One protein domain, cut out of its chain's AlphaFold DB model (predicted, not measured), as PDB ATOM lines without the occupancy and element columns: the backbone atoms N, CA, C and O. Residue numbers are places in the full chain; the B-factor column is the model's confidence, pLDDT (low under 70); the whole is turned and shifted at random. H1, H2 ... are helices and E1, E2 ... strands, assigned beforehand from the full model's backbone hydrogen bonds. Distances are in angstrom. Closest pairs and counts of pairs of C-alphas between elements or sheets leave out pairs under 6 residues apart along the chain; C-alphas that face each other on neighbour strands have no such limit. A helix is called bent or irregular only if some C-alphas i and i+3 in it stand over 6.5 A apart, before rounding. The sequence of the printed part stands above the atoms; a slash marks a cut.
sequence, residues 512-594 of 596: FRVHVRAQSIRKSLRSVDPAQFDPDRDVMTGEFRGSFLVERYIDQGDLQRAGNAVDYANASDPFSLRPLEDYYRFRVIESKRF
ATOM      1  N   PHE A 512     -43.778  28.972  31.540       76.50
ATOM      2  CA  PHE A 512     -45.076  28.324  31.387       76.50
ATOM      3  C   PHE A 512     -45.241  27.221  32.429       76.50
ATOM      4  O   PHE A 512     -44.426  26.306  32.507       76.50
ATOM      5  N   ARG A 513     -46.329  27.263  33.207       82.12
ATOM      6  CA  ARG A 513     -46.728  26.132  34.051       82.12
ATOM      7  C   ARG A 513     -47.656  25.226  33.249       82.12
ATOM      8  O   ARG A 513     -48.809  25.575  33.009       82.12
ATOM      9  N   VAL A 514     -47.151  24.070  32.834       83.50
ATOM     10  CA  VAL A 514     -47.910  23.071  32.079       83.50
ATOM     11  C   VAL A 514     -48.434  22.027  33.054       83.50
ATOM     12  O   VAL A 514     -47.658  21.322  33.700       83.50
ATOM     13  N   HIS A 515     -49.755  21.938  33.180       87.75
ATOM     14  CA  HIS A 515     -50.414  20.865  33.918       87.75
ATOM     15  C   HIS A 515     -50.611  19.682  32.978       87.75
ATOM     16  O   HIS A 515     -51.180  19.843  31.901       87.75
ATOM     17  N   VAL A 516     -50.142  18.503  33.377       88.00
ATOM     18  CA  VAL A 516     -50.219  17.302  32.547       88.00
ATOM     19  C   VAL A 516     -50.915  16.169  33.285       88.00
ATOM     20  O   VAL A 516     -50.752  15.979  34.495       88.00
ATOM     21  N   ARG A 517     -51.673  15.397  32.512       88.81
ATOM     22  CA  ARG A 517     -52.219  14.099  32.887       88.81
ATOM     23  C   ARG A 517     -51.778  13.121  31.807       88.81
ATOM     24  O   ARG A 517     -52.254  13.206  30.682       88.81
ATOM     25  N   ALA A 518     -50.843  12.241  32.136       89.06
ATOM     26  CA  ALA A 518     -50.400  11.175  31.250       89.06
ATOM     27  C   ALA A 518     -50.946   9.854  31.784       89.06
ATOM     28  O   ALA A 518     -50.781   9.547  32.963       89.06
ATOM     29  N   GLN A 519     -51.622   9.085  30.940       89.00
ATOM     30  CA  GLN A 519     -52.190   7.797  31.317       89.00
ATOM     31  C   GLN A 519     -51.637   6.718  30.394       89.00
ATOM     32  O   GLN A 519     -51.573   6.909  29.182       89.00
ATOM     33  N   SER A 520     -51.217   5.593  30.969       89.81
ATOM     34  CA  SER A 520     -50.861   4.411  30.191       89.81
ATOM     35  C   SER A 520     -52.127   3.602  29.935       89.81
ATOM     36  O   SER A 520     -52.803   3.194  30.886       89.81
ATOM     37  N   ILE A 521     -52.429   3.368  28.663       88.69
ATOM     38  CA  ILE A 521     -53.626   2.652  28.227       88.69
ATOM     39  C   ILE A 521     -53.219   1.241  27.816       88.69
ATOM     40  O   ILE A 521     -52.331   1.064  26.981       88.69
ATOM     41  N   ARG A 522     -53.889   0.232  28.370       87.62
ATOM     42  CA  ARG A 522     -53.808  -1.147  27.891       87.62
ATOM     43  C   ARG A 522     -55.019  -1.439  27.016       87.62
ATOM     44  O   ARG A 522     -56.151  -1.451  27.498       87.62
ATOM     45  N   LYS A 523     -54.753  -1.711  25.740       87.19
ATOM     46  CA  LYS A 523     -55.767  -2.108  24.760       87.19
ATOM     47  C   LYS A 523     -56.345  -3.483  25.102       87.19
ATOM     48  O   LYS A 523     -55.599  -4.400  25.455       87.19
ATOM     49  N   SER A 524     -57.660  -3.634  24.970       82.62
ATOM     50  CA  SER A 524     -58.311  -4.947  25.062       82.62
ATOM     51  C   SER A 524     -58.085  -5.777  23.790       82.62
ATOM     52  O   SER A 524     -58.005  -5.237  22.690       82.62
ATOM     53  N   LEU A 525     -58.018  -7.109  23.926       77.81
ATOM     54  CA  LEU A 525     -57.778  -8.065  22.827       77.81
ATOM     55  C   LEU A 525     -58.835  -8.011  21.705       77.81
ATOM     56  O   LEU A 525     -58.588  -8.515  20.615       77.81
ATOM     57  N   ARG A 526     -60.014  -7.430  21.968       79.25
ATOM     58  CA  ARG A 526     -61.103  -7.213  20.992       79.25
ATOM     59  C   ARG A 526     -61.531  -5.735  20.921       79.25
ATOM     60  O   ARG A 526     -62.718  -5.433  20.776       79.25
ATOM     61  N   SER A 527     -60.582  -4.827  21.133       75.62
ATOM     62  CA  SER A 527     -60.802  -3.378  21.058       75.62
ATOM     63  C   SER A 527     -60.804  -2.873  19.608       75.62
ATOM     64  O   SER A 527     -60.564  -3.635  18.671       75.62
ATOM     65  N   VAL A 528     -61.091  -1.583  19.436       84.56
ATOM     66  CA  VAL A 528     -60.929  -0.845  18.174       84.56
ATOM     67  C   VAL A 528     -59.457  -0.751  17.756       84.56
ATOM     68  O   VAL A 528     -58.561  -1.141  18.515       84.56
ATOM     69  N   ASP A 529     -59.230  -0.199  16.561       83.00
ATOM     70  CA  ASP A 529     -57.915   0.100  15.984       83.00
ATOM     71  C   ASP A 529     -56.901   0.599  17.043       83.00
ATOM     72  O   ASP A 529     -57.270   1.407  17.906       83.00
ATOM     73  N   PRO A 530     -55.629   0.146  17.010       80.88
ATOM     74  CA  PRO A 530     -54.584   0.600  17.931       80.88
ATOM     75  C   PRO A 530     -54.429   2.124  18.064       80.88
ATOM     76  O   PRO A 530     -53.994   2.584  19.118       80.88
ATOM     77  N   ALA A 531     -54.784   2.905  17.038       85.81
ATOM     78  CA  ALA A 531     -54.724   4.368  17.050       85.81
ATOM     79  C   ALA A 531     -55.953   5.046  17.691       85.81
ATOM     80  O   ALA A 531     -55.961   6.265  17.867       85.81
ATOM     81  N   GLN A 532     -56.995   4.286  18.039       86.12
ATOM     82  CA  GLN A 532     -58.236   4.794  18.624       86.12
ATOM     83  C   GLN A 532     -58.412   4.296  20.061       86.12
ATOM     84  O   GLN A 532     -58.001   3.191  20.406       86.12
ATOM     85  N   PHE A 533     -59.027   5.109  20.918       83.69
ATOM     86  CA  PHE A 533     -59.302   4.763  22.314       83.69
ATOM     87  C   PHE A 533     -60.785   4.428  22.491       83.69
ATOM     88  O   PHE A 533     -61.635   5.253  22.158       83.69
ATOM     89  N   ASP A 534     -61.083   3.238  23.019       85.94
ATOM     90  CA  ASP A 534     -62.443   2.820  23.374       85.94
ATOM     91  C   ASP A 534     -62.602   2.836  24.906       85.94
ATOM     92  O   ASP A 534     -62.066   1.945  25.577       85.94
ATOM     93  N   PRO A 535     -63.312   3.825  25.483       84.44
ATOM     94  CA  PRO A 535     -63.445   3.967  26.932       84.44
ATOM     95  C   PRO A 535     -64.200   2.814  27.610       84.44
ATOM     96  O   PRO A 535     -64.023   2.631  28.813       84.44
ATOM     97  N   ASP A 536     -64.996   2.030  26.873       86.38
ATOM     98  CA  ASP A 536     -65.779   0.921  27.437       86.38
ATOM     99  C   ASP A 536     -64.984  -0.394  27.490       86.38
ATOM    100  O   ASP A 536     -65.350  -1.326  28.212       86.38
ATOM    101  N   ARG A 537     -63.891  -0.497  26.718       82.56
ATOM    102  CA  ARG A 537     -63.101  -1.734  26.573       82.56
ATOM    103  C   ARG A 537     -61.637  -1.594  26.961       82.56
ATOM    104  O   ARG A 537     -61.044  -2.581  27.396       82.56
ATOM    105  N   ASP A 538     -61.035  -0.425  26.780       88.25
ATOM    106  CA  ASP A 538     -59.626  -0.192  27.081       88.25
ATOM    107  C   ASP A 538     -59.432   0.206  28.548       88.25
ATOM    108  O   ASP A 538     -60.201   0.975  29.121       88.25
ATOM    109  N   VAL A 539     -58.376  -0.315  29.176       87.31
ATOM    110  CA  VAL A 539     -58.147  -0.139  30.615       87.31
ATOM    111  C   VAL A 539     -56.974   0.803  30.857       87.31
ATOM    112  O   VAL A 539     -55.881   0.611  30.325       87.31
ATOM    113  N   MET A 540     -57.178   1.798  31.719       86.69
ATOM    114  CA  MET A 540     -56.116   2.678  32.213       86.69
ATOM    115  C   MET A 540     -55.286   1.935  33.266       86.69
ATOM    116  O   MET A 540     -55.754   1.708  34.378       86.69
ATOM    117  N   THR A 541     -54.054   1.539  32.937       88.44
ATOM    118  CA  THR A 541     -53.186   0.765  33.849       88.44
ATOM    119  C   THR A 541     -52.355   1.626  34.788       88.44
ATOM    120  O   THR A 541     -51.805   1.126  35.764       88.44
ATOM    121  N   GLY A 542     -52.226   2.913  34.489       84.81
ATOM    122  CA  GLY A 542     -51.344   3.808  35.215       84.81
ATOM    123  C   GLY A 542     -51.640   5.249  34.867       84.81
ATOM    124  O   GLY A 542     -52.045   5.570  33.750       84.81
ATOM    125  N   GLU A 543     -51.449   6.121  35.847       89.44
ATOM    126  CA  GLU A 543     -51.729   7.534  35.700       89.44
ATOM    127  C   GLU A 543     -50.659   8.383  36.390       89.44
ATOM    128  O   GLU A 543     -50.351   8.222  37.572       89.44
ATOM    129  N   PHE A 544     -50.119   9.329  35.634       88.62
ATOM    130  CA  PHE A 544     -49.255  10.389  36.106       88.62
ATOM    131  C   PHE A 544     -50.001  11.719  36.015       88.62
ATOM    132  O   PHE A 544     -50.422  12.146  34.940       88.62
ATOM    133  N   ARG A 545     -50.128  12.397  37.154       92.31
ATOM    134  CA  ARG A 545     -50.586  13.783  37.239       92.31
ATOM    135  C   ARG A 545     -49.451  14.639  37.760       92.31
ATOM    136  O   ARG A 545     -48.767  14.259  38.712       92.31
ATOM    137  N   GLY A 546     -49.282  15.818  37.189       92.56
ATOM    138  CA  GLY A 546     -48.310  16.768  37.696       92.56
ATOM    139  C   GLY A 546     -48.375  18.112  37.000       92.56
ATOM    140  O   GLY A 546     -49.199  18.356  36.120       92.56
ATOM    141  N   SER A 547     -47.473  18.988  37.409       92.12
ATOM    142  CA  SER A 547     -47.202  20.248  36.742       92.12
ATOM    143  C   SER A 547     -45.708  20.425  36.549       92.12
ATOM    144  O   SER A 547     -44.942  20.180  37.482       92.12
ATOM    145  N   PHE A 548     -45.326  20.916  35.378       89.12
ATOM    146  CA  PHE A 548     -43.956  21.282  35.053       89.12
ATOM    147  C   PHE A 548     -43.884  22.783  34.784       89.12
ATOM    148  O   PHE A 548     -44.716  23.317  34.049       89.12
ATOM    149  N   LEU A 549     -42.913  23.464  35.388       85.69
ATOM    150  CA  LEU A 549     -42.572  24.838  35.042       85.69
ATOM    151  C   LEU A 549     -41.497  24.791  33.959       85.69
ATOM    152  O   LEU A 549     -40.350  24.444  34.231       85.69
ATOM    153  N   VAL A 550     -41.892  25.095  32.730       84.81
ATOM    154  CA  VAL A 550     -41.015  25.131  31.563       84.81
ATOM    155  C   VAL A 550     -40.613  26.574  31.314       84.81
ATOM    156  O   VAL A 550     -41.467  27.456  31.273       84.81
ATOM    157  N   GLU A 551     -39.326  26.819  31.124       82.88
ATOM    158  CA  GLU A 551     -38.801  28.117  30.729       82.88
ATOM    159  C   GLU A 551     -38.151  28.048  29.355       82.88
ATOM    160  O   GLU A 551     -37.423  27.111  29.032       82.88
ATOM    161  N   ARG A 552     -38.417  29.082  28.565       81.31
ATOM    162  CA  ARG A 552     -37.788  29.382  27.295       81.31
ATOM    163  C   ARG A 552     -36.654  30.377  27.519       81.31
ATOM    164  O   ARG A 552     -36.898  31.460  28.051       81.31
ATOM    165  N   TYR A 553     -35.460  30.035  27.060       78.00
ATOM    166  CA  TYR A 553     -34.267  30.873  27.168       78.00
ATOM    167  C   TYR A 553     -33.489  30.867  25.848       78.00
ATOM    168  O   TYR A 553     -33.714  30.013  24.986       78.00
ATOM    169  N   ILE A 554     -32.594  31.840  25.688       78.06
ATOM    170  CA  ILE A 554     -31.604  31.858  24.610       78.06
ATOM    171  C   ILE A 554     -30.239  31.660  25.251       78.06
ATOM    172  O   ILE A 554     -29.889  32.362  26.198       78.06
ATOM    173  N   ASP A 555     -29.475  30.705  24.734       80.38
ATOM    174  CA  ASP A 555     -28.099  30.486  25.159       80.38
ATOM    175  C   ASP A 555     -27.167  31.444  24.403       80.38
ATOM    176  O   ASP A 555     -27.130  31.462  23.170       80.38
ATOM    177  N   GLN A 556     -26.390  32.242  25.137       78.94
ATOM    178  CA  GLN A 556     -25.413  33.150  24.539       78.94
ATOM    179  C   GLN A 556     -24.343  32.390  23.738       78.94
ATOM    180  O   GLN A 556     -23.874  32.900  22.721       78.94
ATOM    181  N   GLY A 557     -23.985  31.168  24.149       84.00
ATOM    182  CA  GLY A 557     -23.025  30.339  23.423       84.00
ATOM    183  C   GLY A 557     -23.527  29.933  22.036       84.00
ATOM    184  O   GLY A 557     -22.744  29.877  21.088       84.00
ATOM    185  N   ASP A 558     -24.835  29.711  21.884       81.88
ATOM    186  CA  ASP A 558     -25.445  29.416  20.586       81.88
ATOM    187  C   ASP A 558     -25.463  30.644  19.675       81.88
ATOM    188  O   ASP A 558     -25.152  30.527  18.489       81.88
ATOM    189  N   LEU A 559     -25.767  31.825  20.226       82.31
ATOM    190  CA  LEU A 559     -25.724  33.079  19.471       82.31
ATOM    191  C   LEU A 559     -24.302  33.398  18.993       82.31
ATOM    192  O   LEU A 559     -24.106  33.748  17.834       82.31
ATOM    193  N   GLN A 560     -23.297  33.216  19.853       84.31
ATOM    194  CA  GLN A 560     -21.894  33.406  19.473       84.31
ATOM    195  C   GLN A 560     -21.460  32.435  18.369       84.31
ATOM    196  O   GLN A 560     -20.756  32.836  17.445       84.31
ATOM    197  N   ARG A 561     -21.907  31.172  18.423       85.06
ATOM    198  CA  ARG A 561     -21.646  30.180  17.363       85.06
ATOM    199  C   ARG A 561     -22.339  30.524  16.048       85.06
ATOM    200  O   ARG A 561     -21.799  30.213  14.992       85.06
ATOM    201  N   ALA A 562     -23.519  31.139  16.106       82.12
ATOM    202  CA  ALA A 562     -24.245  31.580  14.921       82.12
ATOM    203  C   ALA A 562     -23.572  32.777  14.220       82.12
ATOM    204  O   ALA A 562     -23.798  32.984  13.026       82.12
ATOM    205  N   GLY A 563     -22.716  33.530  14.921       84.19
ATOM    206  CA  GLY A 563     -21.912  34.612  14.348       84.19
ATOM    207  C   GLY A 563     -22.766  35.640  13.600       84.19
ATOM    208  O   GLY A 563     -23.778  36.112  14.110       84.19
ATOM    209  N   ASN A 564     -22.397  35.946  12.356       81.12
ATOM    210  CA  ASN A 564     -23.092  36.945  11.533       81.12
ATOM    211  C   ASN A 564     -24.528  36.542  11.145       81.12
ATOM    212  O   ASN A 564     -25.287  37.390  10.690       81.12
ATOM    213  N   ALA A 565     -24.929  35.276  11.326       77.00
ATOM    214  CA  ALA A 565     -26.299  34.841  11.042       77.00
ATOM    215  C   ALA A 565     -27.334  35.411  12.033       77.00
ATOM    216  O   ALA A 565     -28.531  35.329  11.770       77.00
ATOM    217  N   VAL A 566     -26.878  35.979  13.157       76.88
ATOM    218  CA  VAL A 566     -27.711  36.639  14.178       76.88
ATOM    219  C   VAL A 566     -27.363  38.122  14.364       76.88
ATOM    220  O   VAL A 566     -27.817  38.745  15.325       76.88
ATOM    221  N   ASP A 567     -26.576  38.707  13.453       80.00
ATOM    222  CA  ASP A 567     -26.275  40.141  13.439       80.00
ATOM    223  C   ASP A 567     -27.292  40.893  12.570       80.00
ATOM    224  O   ASP A 567     -27.067  41.190  11.396       80.00
ATOM    225  N   TYR A 568     -28.445  41.195  13.167       81.94
ATOM    226  CA  TYR A 568     -29.525  41.923  12.498       81.94
ATOM    227  C   TYR A 568     -29.205  43.404  12.247       81.94
ATOM    228  O   TYR A 568     -29.905  44.037  11.462       81.94
ATOM    229  N   ALA A 569     -28.191  43.968  12.913       79.12
ATOM    230  CA  ALA A 569     -27.856  45.387  12.793       79.12
ATOM    231  C   ALA A 569     -27.000  45.670  11.552       79.12
ATOM    232  O   ALA A 569     -27.200  46.688  10.894       79.12
ATOM    233  N   ASN A 570     -26.077  44.761  11.219       81.00
ATOM    234  CA  ASN A 570     -25.207  44.887  10.044       81.00
ATOM    235  C   ASN A 570     -25.730  44.153   8.797       81.00
ATOM    236  O   ASN A 570     -25.105  44.215   7.737       81.00
ATOM    237  N   ALA A 571     -26.852  43.438   8.899       81.00
ATOM    238  CA  ALA A 571     -27.445  42.742   7.766       81.00
ATOM    239  C   ALA A 571     -28.027  43.723   6.737       81.00
ATOM    240  O   ALA A 571     -28.807  44.609   7.077       81.00
ATOM    241  N   SER A 572     -27.705  43.516   5.457       82.75
ATOM    242  CA  SER A 572     -28.269  44.303   4.350       82.75
ATOM    243  C   SER A 572     -29.775  44.082   4.169       82.75
ATOM    244  O   SER A 572     -30.474  44.981   3.712       82.75
ATOM    245  N   ASP A 573     -30.267  42.894   4.529       83.75
ATOM    246  CA  ASP A 573     -31.691  42.582   4.652       83.75
ATOM    247  C   ASP A 573     -31.930  41.782   5.947       83.75
ATOM    248  O   ASP A 573     -31.836  40.548   5.945       83.75
ATOM    249  N   PRO A 574     -32.233  42.459   7.069       79.50
ATOM    250  CA  PRO A 574     -32.462  41.810   8.359       79.50
ATOM    251  C   PRO A 574     -33.644  40.833   8.360       79.50
ATOM    252  O   PRO A 574     -33.687  39.945   9.209       79.50
ATOM    253  N   PHE A 575     -34.596  40.968   7.428       81.25
ATOM    254  CA  PHE A 575     -35.758  40.079   7.332       81.25
ATOM    255  C   PHE A 575     -35.453  38.769   6.598       81.25
ATOM    256  O   PHE A 575     -36.217  37.813   6.725       81.25
ATOM    257  N   SER A 576     -34.338  38.709   5.862       83.00
ATOM    258  CA  SER A 576     -33.828  37.474   5.251       83.00
ATOM    259  C   SER A 576     -33.082  36.574   6.243       83.00
ATOM    260  O   SER A 576     -32.895  35.382   5.982       83.00
ATOM    261  N   LEU A 577     -32.660  37.128   7.384       84.31
ATOM    262  CA  LEU A 577     -32.007  36.363   8.437       84.31
ATOM    263  C   LEU A 577     -33.001  35.458   9.161       84.31
ATOM    264  O   LEU A 577     -34.197  35.735   9.266       84.31
ATOM    265  N   ARG A 578     -32.470  34.364   9.709       82.94
ATOM    266  CA  ARG A 578     -33.243  33.446  10.539       82.94
ATOM    267  C   ARG A 578     -33.799  34.204  11.749       82.94
ATOM    268  O   ARG A 578     -33.023  34.888  12.411       82.94
ATOM    269  N   PRO A 579     -35.096  34.091  12.072       82.31
ATOM    270  CA  PRO A 579     -35.651  34.788  13.221       82.31
ATOM    271  C   PRO A 579     -35.007  34.283  14.515       82.31
ATOM    272  O   PRO A 579     -34.724  33.094  14.662       82.31
ATOM    273  N   LEU A 580     -34.870  35.171  15.506       78.12
ATOM    274  CA  LEU A 580     -34.321  34.831  16.828       78.12
ATOM    275  C   LEU A 580     -35.095  33.686  17.513       78.12
ATOM    276  O   LEU A 580     -34.583  33.021  18.409       78.12
ATOM    277  N   GLU A 581     -36.329  33.444  17.067       78.00
ATOM    278  CA  GLU A 581     -37.201  32.388  17.566       78.00
ATOM    279  C   GLU A 581     -36.653  30.975  17.336       78.00
ATOM    280  O   GLU A 581     -36.873  30.101  18.174       78.00
ATOM    281  N   ASP A 582     -35.868  30.780  16.273       83.00
ATOM    282  CA  ASP A 582     -35.237  29.496  15.941       83.00
ATOM    283  C   ASP A 582     -34.118  29.114  16.925       83.00
ATOM    284  O   ASP A 582     -33.702  27.956  16.976       83.00
ATOM    285  N   TYR A 583     -33.638  30.072  17.722       83.81
ATOM    286  CA  TYR A 583     -32.569  29.879  18.706       83.81
ATOM    287  C   TYR A 583     -33.097  29.666  20.131       83.81
ATOM    288  O   TYR A 583     -32.310  29.495  21.065       83.81
ATOM    289  N   TYR A 584     -34.419  29.669  20.333       82.88
ATOM    290  CA  TYR A 584     -34.994  29.408  21.649       82.88
ATOM    291  C   TYR A 584     -34.831  27.942  22.056       82.88
ATOM    292  O   TYR A 584     -35.225  27.020  21.343       82.88
ATOM    293  N   ARG A 585     -34.343  27.731  23.279       83.62
ATOM    294  CA  ARG A 585     -34.329  26.431  23.952       83.62
ATOM    295  C   ARG A 585     -35.334  26.416  25.094       83.62
ATOM    296  O   ARG A 585     -35.679  27.458  25.649       83.62
ATOM    297  N   PHE A 586     -35.775  25.220  25.470       84.75
ATOM    298  CA  PHE A 586     -36.643  25.013  26.626       84.75
ATOM    299  C   PHE A 586     -35.908  24.218  27.704       84.75
ATOM    300  O   PHE A 586     -35.234  23.233  27.407       84.75
ATOM    301  N   ARG A 587     -36.057  24.631  28.963       85.06
ATOM    302  CA  ARG A 587     -35.613  23.883  30.146       85.06
ATOM    303  C   ARG A 587     -36.769  23.702  31.120       85.06
ATOM    304  O   ARG A 587     -37.663  24.540  31.196       85.06
ATOM    305  N   VAL A 588     -36.757  22.605  31.870       88.00
ATOM    306  CA  VAL A 588     -37.704  22.380  32.969       88.00
ATOM    307  C   VAL A 588     -37.054  22.885  34.252       88.00
ATOM    308  O   VAL A 588     -36.002  22.385  34.634       88.00
ATOM    309  N   ILE A 589     -37.667  23.878  34.896       84.94
ATOM    310  CA  ILE A 589     -37.184  24.454  36.161       84.94
ATOM    311  C   ILE A 589     -37.752  23.685  37.352       84.94
ATOM    312  O   ILE A 589     -37.036  23.348  38.288       84.94
ATOM    313  N   GLU A 590     -39.057  23.421  37.329       86.94
ATOM    314  CA  GLU A 590     -39.772  22.782  38.435       86.94
ATOM    315  C   GLU A 590     -40.569  21.598  37.896       86.94
ATOM    316  O   GLU A 590     -41.273  21.715  36.891       86.94
ATOM    317  N   SER A 591     -40.516  20.468  38.597       91.06
ATOM    318  CA  SER A 591     -41.416  19.339  38.383       91.06
ATOM    319  C   SER A 591     -42.144  19.014  39.680       91.06
ATOM    320  O   SER A 591     -41.515  18.636  40.668       91.06
ATOM    321  N   LYS A 592     -43.473  19.114  39.676       91.62
ATOM    322  CA  LYS A 592     -44.317  18.754  40.817       91.62
ATOM    323  C   LYS A 592     -45.276  17.646  40.415       91.62
ATOM    324  O   LYS A 592     -46.156  17.861  39.585       91.62
ATOM    325  N   ARG A 593     -45.136  16.466  41.017       89.69
ATOM    326  CA  ARG A 593     -46.107  15.374  40.868       89.69
ATOM    327  C   ARG A 593     -47.293  15.616  41.801       89.69
ATOM    328  O   ARG A 593     -47.105  15.967  42.961       89.69
ATOM    329  N   PHE A 594     -48.507  15.413  41.301       89.69
ATOM    330  CA  PHE A 594     -49.712  15.367  42.125       89.69
ATOM    331  C   PHE A 594     -49.961  13.903  42.497       89.69
ATOM    332  O   PHE A 594     -50.520  13.144  41.706       89.69
TER     333      PHE A 594
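This is residues 512 to 594 of the 596 residues of an uncharacterized protein of Verrucomicrobiales bacterium (UniProt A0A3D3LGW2). The domain is a long, narrow, strongly twisted and arched ribbon of three antiparallel strands, with E2 between E1 and E3. The loop of residues 523 to 538 lies at one end of the ribbon, and H1, the short H2 and the loop of residues 567 to 579 lie at the other. The 83 printed residues hold three named strands and two named helices, in the order E1, E2, H1, H2, E3, and the class is mixed, helices and strands. The whole is extended, with a radius of gyration of the C-alphas of 21.9 A and spans of 63 by 30 by 17 A.

Start with E1, residues 512 to 522, and find beside it E2, residues 539 to 554; the two form a hairpin, antiparallel at 153 degrees. Look there for N 514 and O 548, 2.8 A apart, and N 539 and O 522, 3.0 A apart, both within hydrogen-bond range. On the other side of E2 is E3, residues 584 to 593, antiparallel to E2 at 136 degrees, with N 553 and O 585 within hydrogen-bond range at 2.9 A. E1 and E3 are the edge strands. After E2 comes H1, residues 556 to 566, which is not on the sheet and is apart from E1 and from E3. H2, residues 580 to 583, is only just on the sheet, with 5 pairs of C-alphas within 10 A, and only grazes it. H1 and H2 only just touch, with 3 pairs of C-alphas within 8 A; the closest are those of Val 566 and Leu 580, 7.3 A apart. In H1, 4 of 7 O i to N i+4 pairs are within hydrogen-bond range; H2 is too short for such a pair.

Find C-alpha 512 at (-45.076, 28.324, 31.387); from there E1 runs 30.9 A to C-alpha 522. E2 begins at C-alpha 539, (-58.147, -0.139, 30.615), bends by 57 degrees at residue 542 and measures 42.0 A. H1 measures 11.2 A and is irregular, with C-alphas 561 and 564 9.0 A apart. H2 measures 5.6 A. E3 measures 26.3 A, bends by 50 degrees at residue 590 and ends at C-alpha 593, (-46.107, 15.374, 40.868).

Look for the two C-alphas farthest apart at Arg 526 and Asn 570, 64.2 A. The links E1 to E2, 16 residues, and H1 to H2, 13 residues, are long; those from E2 to H1 and from H2 to E3 are tight. The printed part has no cut. The mean pLDDT of the printed part is 84.2, and no printed residue is under 70.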